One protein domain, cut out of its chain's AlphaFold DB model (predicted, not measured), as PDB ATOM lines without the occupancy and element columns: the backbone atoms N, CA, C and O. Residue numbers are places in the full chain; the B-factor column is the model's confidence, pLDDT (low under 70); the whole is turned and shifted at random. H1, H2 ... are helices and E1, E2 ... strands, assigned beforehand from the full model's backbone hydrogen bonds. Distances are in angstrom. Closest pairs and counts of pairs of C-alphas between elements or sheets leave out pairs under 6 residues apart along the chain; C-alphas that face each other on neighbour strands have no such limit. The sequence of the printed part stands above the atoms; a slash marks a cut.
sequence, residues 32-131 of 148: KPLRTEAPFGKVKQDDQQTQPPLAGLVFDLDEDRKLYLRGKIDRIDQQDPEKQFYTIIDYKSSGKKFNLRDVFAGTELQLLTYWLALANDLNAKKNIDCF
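What this domain is: This is residues 32 to 131 of the 148 residues of the protein "PDDEXK_1 domain-containing protein" of Oenococcus alcoholitolerans (UniProt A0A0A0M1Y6). One long helix, H2, crosses a narrow, curving band of antiparallel strands, made of a twisted three-strand sheet, E1, E4 and E5, and a hairpin, E2 and E3, that prolongs it as E3 runs on into E4. Short H1 and the links before and after it make an excursion beyond the first end of H2, residues 126 to 131 stick out at its other end, and residues 44 to 50 loop out on the side of E1 away from H2. The printed part has 100 residues, with five named strands followed by two named helices, in the order E1 E2 E3 E4 E5 H1 H2; the larger sheet has the order E1 - E4 - E5, and the class is mixed, helices and strands. The whole is only just compact, close to loose, with a radius of gyration of the C-alphas of 15.0 A, and spans 42 by 41 by 30 A.

Where its parts are: E1, residues 32 to 40, begins at C-alpha 32 (134.562, 144.921, 73.728), is 20.1 A long and bends by 68 degrees at residue 37. E2 is residues 57 to 62, 15.9 A, and E3 is residues 65 to 69, 13.0 A. E4, residues 71 to 78, is 20.1 A long and bends by 61 degrees at residue 74. E5 is residues 86 to 89 and H1 residues 100 to 104. H2, residues 110 to 129, runs 29.0 A from C-alpha 110 (122.219, 147.522, 91.695) to C-alpha 129 (150.515, 153.614, 89.264).

How they stand to each other: In the strongly twisted sheet, E4 is the inner strand. E1 and E4 are antiparallel at 162 degrees, with N 38 and O 73 at 2.8 A, within hydrogen-bond range. E4 and E5 form a hairpin at 131 degrees, with N 77 and O 87 at 2.8 A. E3 runs on into E4 at 53 degrees across a break of one residue. E2 and E3 form a hairpin at 157 degrees, with N 67 and O 59 at 2.8 A. H2 is on the sheet E1 E4 E5, in two layers, a helix on one face of a sheet, at a height over the sheet of 4.0 A, only just above the sheet's level. It only just lies over E4 and runs across the strands, at 75 degrees to E4 on the local plane; their closest C-alphas, of Ile 73 and Tyr 114, are 6.2 A apart. The closest C-alphas of E2 and H2, those of Leu 57 and Ala 117, are 6.1 A apart. H1 is not on the sheet E1 E4 E5 and is only just apart from H2, at 8.4 A. In H1 and H2 every O i to N i+4 pair is within hydrogen-bond range.

The domain as a whole: The C-alphas of Gly 95 and Phe 131, the two farthest apart, are 45.7 A apart. The printed part has no cut. The link from E1 to E2, residues 41 to 56, is long. Mean pLDDT of the printed part is 86.4, and it is under 70 at residues 44 to 50 and 127 to 131.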
ATOM      1  N   LYS A  32     133.940 146.231  73.528       89.75
ATOM      2  CA  LYS A  32     134.562 144.921  73.728       89.75
ATOM      3  C   LYS A  32     134.300 144.440  75.153       89.75
ATOM      4  O   LYS A  32     134.634 145.172  76.088       89.75
ATOM      5  N   PRO A  33     133.758 143.222  75.349       91.88
ATOM      6  CA  PRO A  33     133.614 142.668  76.686       91.88
ATOM      7  C   PRO A  33     134.976 142.535  77.358       91.88
ATOM      8  O   PRO A  33     135.859 141.830  76.876       91.88
ATOM      9  N   LEU A  34     135.140 143.247  78.473       92.44
ATOM     10  CA  LEU A  34     136.365 143.267  79.263       92.44
ATOM     11  C   LEU A  34     136.309 142.219  80.374       92.44
ATOM     12  O   LEU A  34     137.278 141.492  80.592       92.44
ATOM     13  N   ARG A  35     135.182 142.153  81.088       93.31
ATOM     14  CA  ARG A  35     134.916 141.138  82.113       93.31
ATOM     15  C   ARG A  35     133.453 140.731  82.075       93.31
ATOM     16  O   ARG A  35     132.576 141.585  81.980       93.31
ATOM     17  N   THR A  36     133.203 139.441  82.221       94.12
ATOM     18  CA  THR A  36     131.883 138.886  82.518       94.12
ATOM     19  C   THR A  36     131.893 138.322  83.932       94.12
ATOM     20  O   THR A  36     132.947 137.911  84.424       94.12
ATOM     21  N   GLU A  37     130.739 138.336  84.596       93.56
ATOM     22  CA  GLU A  37     130.545 137.751  85.925       93.56
ATOM     23  C   GLU A  37     131.592 138.246  86.940       93.56
ATOM     24  O   GLU A  37     132.136 137.478  87.733       93.56
ATOM     25  N   ALA A  38     131.912 139.542  86.886       93.50
ATOM     26  CA  ALA A  38     133.032 140.147  87.588       93.50
ATOM     27  C   ALA A  38     132.717 140.305  89.087       93.50
ATOM     28  O   ALA A  38     131.901 141.161  89.451       93.50
ATOM     29  N   PRO A  39     133.353 139.526  89.984       94.00
ATOM     30  CA  PRO A  39     133.120 139.668  91.414       94.00
ATOM     31  C   PRO A  39     133.738 140.971  91.934       94.00
ATOM     32  O   PRO A  39     134.799 141.390  91.466       94.00
ATOM     33  N   PHE A  40     133.114 141.579  92.942       93.75
ATOM     34  CA  PHE A  40     133.679 142.709  93.683       93.75
ATOM     35  C   PHE A  40     133.551 142.517  95.195       93.75
ATOM     36  O   PHE A  40     132.602 141.901  95.694       93.75
ATOM     37  N   GLY A  41     134.512 143.070  95.932       90.62
ATOM     38  CA  GLY A  41     134.626 142.902  97.378       90.62
ATOM     39  C   GLY A  41     135.321 141.610  97.788       90.62
ATOM     40  O   GLY A  41     135.903 140.898  96.973       90.62
ATOM     41  N   LYS A  42     135.300 141.323  99.095       79.81
ATOM     42  CA  LYS A  42     135.945 140.133  99.663       79.81
ATOM     43  C   LYS A  42     135.153 138.881  99.271       79.81
ATOM     44  O   LYS A  42     134.254 138.445  99.991       79.81
ATOM     45  N   VAL A  43     135.460 138.335  98.102       72.62
ATOM     46  CA  VAL A  43     134.945 137.058  97.604       72.62
ATOM     47  C   VAL A  43     136.048 136.018  97.791       72.62
ATOM     48  O   VAL A  43     137.214 136.317  97.539       72.62
ATOM     49  N   LYS A  44     135.702 134.820  98.282       62.91
ATOM     50  CA  LYS A  44     136.646 133.695  98.299       62.91
ATOM     51  C   LYS A  44     137.027 133.440  96.841       62.91
ATOM     52  O   LYS A  44     136.124 133.198  96.046       62.91
ATOM     53  N   GLN A  45     138.303 133.591  96.489       58.59
ATOM     54  CA  GLN A  45     138.760 133.230  95.151       58.59
ATOM     55  C   GLN A  45     138.465 131.744  94.969       58.59
ATOM     56  O   GLN A  45     138.934 130.929  95.758       58.59
ATOM     57  N   ASP A  46     137.606 131.433  94.005       59.31
ATOM     58  CA  ASP A  46     137.454 130.070  93.526       59.31
ATOM     59  C   ASP A  46     138.654 129.768  92.618       59.31
ATOM     60  O   ASP A  46     139.144 130.665  91.923       59.31
ATOM     61  N   ASP A  47     139.120 128.522  92.591       57.28
ATOM     62  CA  ASP A  47     140.324 128.119  91.848       57.28
ATOM     63  C   ASP A  47     140.178 128.339  90.323       57.28
ATOM     64  O   ASP A  47     141.153 128.300  89.575       57.28
ATOM     65  N   GLN A  48     138.957 128.623  89.849       60.56
ATOM     66  CA  GLN A  48     138.628 128.917  88.450       60.56
ATOM     67  C   GLN A  48     138.626 130.418  88.094       60.56
ATOM     68  O   GLN A  48     138.443 130.769  86.926       60.56
ATOM     69  N   GLN A  49     138.815 131.337  89.052       63.44
ATOM     70  CA  GLN A  49     138.785 132.774  88.760       63.44
ATOM     71  C   GLN A  49     140.064 133.232  88.035       63.44
ATOM     72  O   GLN A  49     141.134 133.345  88.625       63.44
ATOM     73  N   THR A  50     139.946 133.592  86.755       67.31
ATOM     74  CA  THR A  50     141.086 134.032  85.922       67.31
ATOM     75  C   THR A  50     141.583 135.446  86.250       67.31
ATOM     76  O   THR A  50     142.672 135.837  85.834       67.31
ATOM     77  N   GLN A  51     140.787 136.250  86.963       78.50
ATOM     78  CA  GLN A  51     141.117 137.635  87.304       78.50
ATOM     79  C   GLN A  51     140.716 137.966  88.748       78.50
ATOM     80  O   GLN A  51     139.666 137.500  89.205       78.50
ATOM     81  N   PRO A  52     141.484 138.821  89.455       86.62
ATOM     82  CA  PRO A  52     141.164 139.213  90.823       86.62
ATOM     83  C   PRO A  52     139.809 139.940  90.900       86.62
ATOM     84  O   PRO A  52     139.409 140.609  89.935       86.62
ATOM     85  N   PRO A  53     139.076 139.821  92.021       90.19
ATOM     86  CA  PRO A  53     137.859 140.595  92.226       90.19
ATOM     87  C   PRO A  53     138.165 142.095  92.196       90.19
ATOM     88  O   PRO A  53     139.254 142.523  92.577       90.19
ATOM     89  N   LEU A  54     137.197 142.887  91.734       91.75
ATOM     90  CA  LEU A  54     137.268 144.343  91.841       91.75
ATOM     91  C   LEU A  54     137.283 144.760  93.316       91.75
ATOM     92  O   LEU A  54     136.770 144.042  94.189       91.75
ATOM     93  N   ALA A  55     137.819 145.951  93.582       88.88
ATOM     94  CA  ALA A  55     137.743 146.564  94.900       88.88
ATOM     95  C   ALA A  55     136.305 146.537  95.457       88.88
ATOM     96  O   ALA A  55     135.325 146.824  94.767       88.88
ATOM     97  N   GLY A  56     136.177 146.160  96.729       84.88
ATOM     98  CA  GLY A  56     134.898 146.205  97.431       84.88
ATOM     99  C   GLY A  56     134.442 147.625  97.718       84.88
ATOM    100  O   GLY A  56     135.229 148.571  97.660       84.88
ATOM    101  N   LEU A  57     133.176 147.751  98.097       91.81
ATOM    102  CA  LEU A  57     132.636 148.995  98.624       91.81
ATOM    103  C   LEU A  57     132.564 148.895 100.144       91.81
ATOM    104  O   LEU A  57     132.069 147.906 100.690       91.81
ATOM    105  N   VAL A  58     133.099 149.910 100.814       91.56
ATOM    106  CA  VAL A  58     133.114 150.014 102.272       91.56
ATOM    107  C   VAL A  58     132.497 151.350 102.637       91.56
ATOM    108  O   VAL A  58     132.956 152.383 102.157       91.56
ATOM    109  N   PHE A  59     131.459 151.318 103.465       91.56
ATOM    110  CA  PHE A  59     130.795 152.512 103.974       91.56
ATOM    111  C   PHE A  59     130.917 152.541 105.494       91.56
ATOM    112  O   PHE A  59     130.645 151.536 106.154       91.56
ATOM    113  N   ASP A  60     131.315 153.681 106.043       93.06
ATOM    114  CA  ASP A  60     131.311 153.918 107.484       93.06
ATOM    115  C   ASP A  60     129.886 154.294 107.915       93.06
ATOM    116  O   ASP A  60     129.274 155.183 107.323       93.06
ATOM    117  N   LEU A  61     129.327 153.574 108.892       91.12
ATOM    118  CA  LEU A  61     127.968 153.816 109.392       91.12
ATOM    119  C   LEU A  61     127.986 154.696 110.650       91.12
ATOM    120  O   LEU A  61     127.240 155.667 110.734       91.12
ATOM    121  N   ASP A  62     128.832 154.346 111.614       90.81
ATOM    122  CA  ASP A  62     129.145 155.074 112.848       90.81
ATOM    123  C   ASP A  62     130.494 154.575 113.401       90.81
ATOM    124  O   ASP A  62     131.123 153.721 112.772       90.81
ATOM    125  N   GLU A  63     130.953 155.139 114.527       81.19
ATOM    126  CA  GLU A  63     132.357 155.143 114.991       81.19
ATOM    127  C   GLU A  63     133.085 153.787 114.914       81.19
ATOM    128  O   GLU A  63     134.274 153.775 114.605       81.19
ATOM    129  N   ASP A  64     132.377 152.659 115.050       88.25
ATOM    130  CA  ASP A  64     132.969 151.317 114.962       88.25
ATOM    131  C   ASP A  64     132.280 150.355 113.976       88.25
ATOM    132  O   ASP A  64     132.672 149.186 113.871       88.25
ATOM    133  N   ARG A  65     131.260 150.791 113.220       93.62
ATOM    134  CA  ARG A  65     130.561 149.909 112.270       93.62
ATOM    135  C   ARG A  65     130.853 150.280 110.828       93.62
ATOM    136  O   ARG A  65     130.607 151.391 110.364       93.62
ATOM    137  N   LYS A  66     131.291 149.267 110.082       93.50
ATOM    138  CA  LYS A  66     131.524 149.334 108.640       93.50
ATOM    139  C   LYS A  66     130.571 148.400 107.910       93.50
ATOM    140  O   LYS A  66     130.439 147.228 108.264       93.50
ATOM    141  N   LEU A  67     129.945 148.905 106.855       91.81
ATOM    142  CA  LEU A  67     129.198 148.110 105.892       91.81
ATOM    143  C   LEU A  67     130.126 147.705 104.750       91.81
ATOM    144  O   LEU A  67     130.627 148.552 104.014       91.81
ATOM    145  N   TYR A  68     130.315 146.399 104.579       92.38
ATOM    146  CA  TYR A  68     131.065 145.832 103.461       92.38
ATOM    147  C   TYR A  68     130.094 145.290 102.423       92.38
ATOM    148  O   TYR A  68     129.402 144.301 102.669       92.38
ATOM    149  N   LEU A  69     130.069 145.910 101.251       92.81
ATOM    150  CA  LEU A  69     129.222 145.482 100.153       92.81
ATOM    151  C   LEU A  69     130.050 144.695  99.130       92.81
ATOM    152  O   LEU A  69     131.115 145.126  98.679       92.81
ATOM    153  N   ARG A  70     129.542 143.509  98.791       92.69
ATOM    154  CA  ARG A  70     130.104 142.587  97.801       92.69
ATOM    155  C   ARG A  70     129.024 142.172  96.816       92.69
ATOM    156  O   ARG A  70     127.842 142.188  97.153       92.69
ATOM    157  N   GLY A  71     129.438 141.729  95.641       93.06
ATOM    158  CA  GLY A  71     128.517 141.264  94.616       93.06
ATOM    159  C   GLY A  71     129.247 140.811  93.364       93.06
ATOM    160  O   GLY A  71     130.444 140.514  93.402       93.06
ATOM    161  N   LYS A  72     128.506 140.742  92.261       94.50
ATOM    162  CA  LYS A  72     129.006 140.285  90.970       94.50
ATOM    163  C   LYS A  72     128.347 141.094  89.859       94.50
ATOM    164  O   LYS A  72     127.127 141.131  89.793       94.50
ATOM    165  N   ILE A  73     129.152 141.765  89.047       95.56
ATOM    166  CA  ILE A  73     128.696 142.550  87.898       95.56
ATOM    167  C   ILE A  73     128.577 141.606  86.702       95.56
ATOM    168  O   ILE A  73     129.560 140.950  86.362       95.56
ATOM    169  N   ASP A  74     127.414 141.547  86.057       95.50
ATOM    170  CA  ASP A  74     127.161 140.586  84.974       95.50
ATOM    171  C   ASP A  74     128.125 140.786  83.801       95.50
ATOM    172  O   ASP A  74     128.751 139.834  83.329       95.50
ATOM    173  N   ARG A  75     128.299 142.032  83.340       95.88
ATOM    174  CA  ARG A  75     129.222 142.338  82.246       95.88
ATOM    175  C   ARG A  75     129.712 143.784  82.262       95.88
ATOM    176  O   ARG A  75     128.952 144.722  82.500       95.88
ATOM    177  N   ILE A  76     131.001 143.945  81.977       95.81
ATOM    178  CA  ILE A  76     131.688 145.224  81.817       95.81
ATOM    179  C   ILE A  76     132.317 145.235  80.433       95.81
ATOM    180  O   ILE A  76     133.181 144.403  80.138       95.81
ATOM    181  N   ASP A  77     131.927 146.207  79.622       94.81
ATOM    182  CA  ASP A  77     132.492 146.440  78.301       94.81
ATOM    183  C   ASP A  77     133.378 147.682  78.319       94.81
ATOM    184  O   ASP A  77     133.067 148.683  78.964       94.81
ATOM    185  N   GLN A  78     134.480 147.612  77.584       93.00
ATOM    186  CA  GLN A  78     135.339 148.738  77.251       93.00
ATOM    187  C   GLN A  78     134.874 149.310  75.909       93.00
ATOM    188  O   GLN A  78     134.720 148.553  74.954       93.00
ATOM    189  N   GLN A  79     134.640 150.618  75.841       91.25
ATOM    190  CA  GLN A  79     134.099 151.280  74.646       91.25
ATOM    191  C   GLN A  79     135.181 151.857  73.734       91.25
ATOM    192  O   GLN A  79     134.935 152.083  72.556       91.25
ATOM    193  N   ASP A  80     136.377 152.092  74.264       87.56
ATOM    194  CA  ASP A  80     137.481 152.750  73.577       87.56
ATOM    195  C   ASP A  80     138.797 151.995  73.809       87.56
ATOM    196  O   ASP A  80     138.968 151.394  74.865       87.56
ATOM    197  N   PRO A  81     139.781 152.018  72.894       80.88
ATOM    198  CA  PRO A  81     141.062 151.333  73.102       80.88
ATOM    199  C   PRO A  81     141.854 151.816  74.330       80.88
ATOM    200  O   PRO A  81     142.606 151.032  74.910       80.88
ATOM    201  N   GLU A  82     141.659 153.070  74.743       83.38
ATOM    202  CA  GLU A  82     142.396 153.729  75.831       83.38
ATOM    203  C   GLU A  82     141.859 153.406  77.233       83.38
ATOM    204  O   GLU A  82     142.437 153.861  78.220       83.38
ATOM    205  N   LYS A  83     140.806 152.577  77.348       81.62
ATOM    206  CA  LYS A  83     140.201 152.176  78.633       81.62
ATOM    207  C   LYS A  83     139.671 153.371  79.437       81.62
ATOM    208  O   LYS A  83     139.700 153.351  80.667       81.62
ATOM    209  N   GLN A  84     139.193 154.415  78.768       83.81
ATOM    210  CA  GLN A  84     138.622 155.587  79.431       83.81
ATOM    211  C   GLN A  84     137.114 155.452  79.615       83.81
ATOM    212  O   GLN A  84     136.566 155.934  80.609       83.81
ATOM    213  N   PHE A  85     136.447 154.769  78.687       89.00
ATOM    214  CA  PHE A  85     135.002 154.644  78.655       89.00
ATOM    215  C   PHE A  85     134.579 153.192  78.841       89.00
ATOM    216  O   PHE A  85     135.034 152.275  78.156       89.00
ATOM    217  N   TYR A  86     133.650 152.998  79.771       94.06
ATOM    218  CA  TYR A  86     133.115 151.690  80.110       94.06
ATOM    219  C   TYR A  86     131.609 151.656  79.902       94.06
ATOM    220  O   TYR A  86     130.942 152.683  79.788       94.06
ATOM    221  N   THR A  87     131.045 150.462  79.862       94.88
ATOM    222  CA  THR A  87     129.603 150.253  79.942       94.88
ATOM    223  C   THR A  87     129.343 149.043  80.812       94.88
ATOM    224  O   THR A  87     129.979 148.004  80.648       94.88
ATOM    225  N   ILE A  88     128.415 149.188  81.752       95.06
ATOM    226  CA  ILE A  88     127.944 148.086  82.582       95.06
ATOM    227  C   ILE A  88     126.644 147.572  81.985       95.06
ATOM    228  O   ILE A  88     125.719 148.345  81.740       95.06
ATOM    229  N   ILE A  89     126.594 146.266  81.757       94.00
ATOM    230  CA  ILE A  89     125.431 145.561  81.237       94.00
ATOM    231  C   ILE A  89     124.967 144.618  82.348       94.00
ATOM    232  O   ILE A  89     125.746 143.798  82.825       94.00
ATOM    233  N   ASP A  90     123.717 144.778  82.775       92.25
ATOM    234  CA  ASP A  90     123.041 143.983  83.806       92.25
ATOM    235  C   ASP A  90     121.885 143.257  83.112       92.25
ATOM    236  O   ASP A  90     120.960 143.890  82.590       92.25
ATOM    237  N   TYR A  91     121.983 141.934  82.995       89.06
ATOM    238  CA  TYR A  91     121.016 141.152  82.239       89.06
ATOM    239  C   TYR A  91     119.784 140.909  83.108       89.06
ATOM    240  O   TYR A  91     119.828 140.223  84.128       89.06
ATOM    241  N   LYS A  92     118.640 141.446  82.681       85.56
ATOM    242  CA  LYS A  92     117.350 141.205  83.330       85.56
ATOM    243  C   LYS A  92     116.420 140.483  82.374       85.56
ATOM    244  O   LYS A  92     116.202 140.919  81.250       85.56
ATOM    245  N   SER A  93     115.856 139.375  82.843       79.69
ATOM    246  CA  SER A  93     114.792 138.662  82.130       79.69
ATOM    247  C   SER A  93     113.459 139.413  82.182       79.69
ATOM    248  O   SER A  93     112.586 139.175  81.351       79.69
ATOM    249  N   SER A  94     113.284 140.322  83.148       80.12
ATOM    250  CA  SER A  94     112.097 141.165  83.242       80.12
ATOM    251  C   SER A  94     112.174 142.318  82.241       80.12
ATOM    252  O   SER A  94     113.206 142.962  82.083       80.12
ATOM    253  N   GLY A  95     111.050 142.656  81.607       81.06
ATOM    254  CA  GLY A  95     110.931 143.856  80.765       81.06
ATOM    255  C   GLY A  95     110.885 145.169  81.560       81.06
ATOM    256  O   GLY A  95     110.381 146.174  81.052       81.06
ATOM    257  N   LYS A  96     111.331 145.165  82.826       82.44
ATOM    258  CA  LYS A  96     111.308 146.346  83.686       82.44
ATOM    259  C   LYS A  96     112.308 147.364  83.143       82.44
ATOM    260  O   LYS A  96     113.481 147.063  82.954       82.44
ATOM    261  N   LYS A  97     111.829 148.580  82.888       85.31
ATOM    262  CA  LYS A  97     112.677 149.696  82.461       85.31
ATOM    263  C   LYS A  97     113.294 150.365  83.683       85.31
ATOM    264  O   LYS A  97     112.609 150.546  84.687       85.31
ATOM    265  N   PHE A  98     114.553 150.772  83.555       85.38
ATOM    266  CA  PHE A  98     115.240 151.573  84.561       85.38
ATOM    267  C   PHE A  98     114.455 152.858  84.856       85.38
ATOM    268  O   PHE A  98     114.103 153.600  83.934       85.38
ATOM    269  N   ASN A  99     114.185 153.116  86.135       90.31
ATOM    270  CA  ASN A  99     113.427 154.279  86.579       90.31
ATOM    271  C   ASN A  99     114.195 155.048  87.659       90.31
ATOM    272  O   ASN A  99     114.453 154.537  88.746       90.31
ATOM    273  N   LEU A 100     114.492 156.321  87.390       90.50
ATOM    274  CA  LEU A 100     115.175 157.203  88.342       90.50
ATOM    275  C   LEU A 100     114.413 157.367  89.667       90.50
ATOM    276  O   LEU A 100     115.027 157.617  90.701       90.50
ATOM    277  N   ARG A 101     113.086 157.199  89.666       93.94
ATOM    278  CA  ARG A 101     112.284 157.217  90.895       93.94
ATOM    279  C   ARG A 101     112.628 156.050  91.817       93.94
ATOM    280  O   ARG A 101     112.744 156.250  93.022       93.94
ATOM    281  N   ASP A 102     112.813 154.864  91.253       92.62
ATOM    282  CA  ASP A 102     113.108 153.638  92.000       92.62
ATOM    283  C   ASP A 102     114.533 153.672  92.566       92.62
ATOM    284  O   ASP A 102     114.780 153.158  93.660       92.62
ATOM    285  N   VAL A 103     115.447 154.334  91.849       92.62
ATOM    286  CA  VAL A 103     116.791 154.678  92.325       92.62
ATOM    287  C   VAL A 103     116.715 155.624  93.519       92.62
ATOM    288  O   VAL A 103     117.305 155.346  94.559       92.62
ATOM    289  N   PHE A 104     115.968 156.726  93.391       93.38
ATOM    290  CA  PHE A 104     115.824 157.713  94.463       93.38
ATOM    291  C   PHE A 104     115.158 157.118  95.711       93.38
ATOM    292  O   PHE A 104     115.544 157.431  96.832       93.38
ATOM    293  N   ALA A 105     114.194 156.216  95.522       94.75
ATOM    294  CA  ALA A 105     113.558 155.463  96.599       94.75
ATOM    295  C   ALA A 105     114.441 154.337  97.177       94.75
ATOM    296  O   ALA A 105     114.037 153.679  98.131       94.75
ATOM    297  N   GLY A 106     115.619 154.076  96.598       91.94
ATOM    298  CA  GLY A 106     116.552 153.041  97.053       91.94
ATOM    299  C   GLY A 106     116.149 151.604  96.707       91.94
ATOM    300  O   GLY A 106     116.798 150.659  97.147       91.94
ATOM    301  N   THR A 107     115.098 151.414  95.912       92.00
ATOM    302  CA  THR A 107     114.598 150.087  95.515       92.00
ATOM    303  C   THR A 107     115.368 149.468  94.346       92.00
ATOM    304  O   THR A 107     115.370 148.249  94.196       92.00
ATOM    305  N   GLU A 108     116.063 150.285  93.544       91.12
ATOM    306  CA  GLU A 108     116.901 149.835  92.424       91.12
ATOM    307  C   GLU A 108     118.291 150.478  92.454       91.12
ATOM    308  O   GLU A 108     118.588 151.420  91.726       91.12
ATOM    309  N   LEU A 109     119.175 149.954  93.305       92.81
ATOM    310  CA  LEU A 109     120.536 150.486  93.469       92.81
ATOM    311  C   LEU A 109     121.619 149.657  92.776       92.81
ATOM    312  O   LEU A 109     122.782 150.057  92.764       92.81
ATOM    313  N   GLN A 110     121.262 148.504  92.209       92.31
ATOM    314  CA  GLN A 110     122.219 147.522  91.695       92.31
ATOM    315  C   GLN A 110     123.136 148.119  90.617       92.31
ATOM    316  O   GLN A 110     124.354 148.091  90.774       92.31
ATOM    317  N   LEU A 111     122.568 148.744  89.579       92.94
ATOM    318  CA  LEU A 111     123.355 149.328  88.488       92.94
ATOM    319  C   LEU A 111     124.284 150.452  88.978       92.94
ATOM    320  O   LEU A 111     125.443 150.512  88.575       92.94
ATOM    321  N   LEU A 112     123.814 151.310  89.891       93.50
ATOM    322  CA  LEU A 112     124.647 152.367  90.480       93.50
ATOM    323  C   LEU A 112     125.772 151.803  91.346       93.50
ATOM    324  O   LEU A 112     126.897 152.293  91.310       93.50
ATOM    325  N   THR A 113     125.476 150.751  92.101       94.56
ATOM    326  CA  THR A 113     126.453 150.061  92.943       94.56
ATOM    327  C   THR A 113     127.553 149.439  92.088       94.56
ATOM    328  O   THR A 113     128.726 149.506  92.449       94.56
ATOM    329  N   TYR A 114     127.198 148.881  90.931       95.75
ATOM    330  CA  TYR A 114     128.164 148.321  89.990       95.75
ATOM    331  C   TYR A 114     129.095 149.398  89.433       95.75
ATOM    332  O   TYR A 114     130.313 149.211  89.424       95.75
ATOM    333  N   TRP A 115     128.543 150.553  89.051       95.38
ATOM    334  CA  TRP A 115     129.339 151.705  88.626       95.38
ATOM    335  C   TRP A 115     130.271 152.204  89.724       95.38
ATOM    336  O   TRP A 115     131.441 152.469  89.454       95.38
ATOM    337  N   LEU A 116     129.787 152.279  90.963       94.81
ATOM    338  CA  LEU A 116     130.592 152.710  92.098       94.81
ATOM    339  C   LEU A 116     131.741 151.733  92.391       94.81
ATOM    340  O   LEU A 116     132.863 152.170  92.634       94.81
ATOM    341  N   ALA A 117     131.490 150.422  92.324       94.44
ATOM    342  CA  ALA A 117     132.519 149.398  92.509       94.44
ATOM    343  C   ALA A 117     133.609 149.488  91.429       94.44
ATOM    344  O   ALA A 117     134.798 149.483  91.752       94.44
ATOM    345  N   LEU A 118     133.216 149.640  90.158       94.25
ATOM    346  CA  LEU A 118     134.159 149.832  89.056       94.25
ATOM    347  C   LEU A 118     134.959 151.131  89.221       94.25
ATOM    348  O   LEU A 118     136.181 151.113  89.097       94.25
ATOM    349  N   ALA A 119     134.302 152.244  89.548       93.12
ATOM    350  CA  ALA A 119     134.973 153.523  89.769       93.12
ATOM    351  C   ALA A 119     135.993 153.445  90.917       93.12
ATOM    352  O   ALA A 119     137.112 153.936  90.776       93.12
ATOM    353  N   ASN A 120     135.640 152.793  92.029       91.81
ATOM    354  CA  ASN A 120     136.547 152.603  93.159       91.81
ATOM    355  C   ASN A 120     137.780 151.770  92.768       91.81
ATOM    356  O   ASN A 120     138.904 152.138  93.099       91.81
ATOM    357  N   ASP A 121     137.584 150.688  92.009       90.75
ATOM    358  CA  ASP A 121     138.672 149.844  91.504       90.75
ATOM    359  C   ASP A 121     139.623 150.607  90.567       90.75
ATOM    360  O   ASP A 121     140.845 150.539  90.719       90.75
ATOM    361  N   LEU A 122     139.073 151.385  89.629       90.06
ATOM    362  CA  LEU A 122     139.858 152.202  88.701       90.06
ATOM    363  C   LEU A 122     140.649 153.296  89.431       90.06
ATOM    364  O   LEU A 122     141.814 153.532  89.108       90.06
ATOM    365  N   ASN A 123     140.048 153.941  90.434       88.00
ATOM    366  CA  ASN A 123     140.721 154.959  91.242       88.00
ATOM    367  C   ASN A 123     141.842 154.358  92.097       88.00
ATOM    368  O   ASN A 123     142.929 154.931  92.173       88.00
ATOM    369  N   ALA A 124     141.613 153.186  92.696       84.62
ATOM    370  CA  ALA A 124     142.639 152.473  93.450       84.62
ATOM    371  C   ALA A 124     143.855 152.138  92.571       84.62
ATOM    372  O   ALA A 124     144.988 152.349  92.996       84.62
ATOM    373  N   LYS A 125     143.634 151.696  91.326       82.00
ATOM    374  CA  LYS A 125     144.709 151.398  90.363       82.00
ATOM    375  C   LYS A 125     145.492 152.638  89.937       82.00
ATOM    376  O   LYS A 125     146.713 152.623  90.024       82.00
ATOM    377  N   LYS A 126     144.811 153.739  89.594       79.50
ATOM    378  CA  LYS A 126     145.477 155.017  89.267       79.50
ATOM    379  C   LYS A 126     146.398 155.501  90.393       79.50
ATOM    380  O   LYS A 126     147.493 155.990  90.130       79.50
ATOM    381  N   ASN A 127     145.969 155.345  91.647       64.75
ATOM    382  CA  ASN A 127     146.768 155.733  92.809       64.75
ATOM    383  C   ASN A 127     147.989 154.821  93.031       64.75
ATOM    384  O   ASN A 127     149.003 155.292  93.541       64.75
ATOM    385  N   ILE A 128     147.915 153.543  92.639       60.28
ATOM    386  CA  ILE A 128     149.049 152.606  92.685       60.28
ATOM    387  C   ILE A 128     150.078 152.952  91.602       60.28
ATOM    388  O   ILE A 128     151.269 153.003  91.902       60.28
ATOM    389  N   ASP A 129     149.630 153.271  90.386       55.59
ATOM    390  CA  ASP A 129     150.515 153.614  89.264       55.59
ATOM    391  C   ASP A 129     151.336 154.889  89.543       55.59
ATOM    392  O   ASP A 129     152.506 154.981  89.176       55.59
ATOM    393  N   CYS A 130     150.759 155.844  90.284       51.97
ATOM    394  CA  CYS A 130     151.456 157.029  90.795       51.97
ATOM    395  C   CYS A 130     152.536 156.703  91.851       51.97
ATOM    396  O   CYS A 130     153.461 157.487  92.064       51.97
ATOM    397  N   PHE A 131     152.416 155.572  92.546       46.75
ATOM    398  CA  PHE A 131     153.287 155.203  93.663       46.75
ATOM    399  C   PHE A 131     154.524 154.410  93.222       46.75
ATOM    400  O   PHE A 131     155.542 154.430  93.913       46.75
TER     401      PHE A 131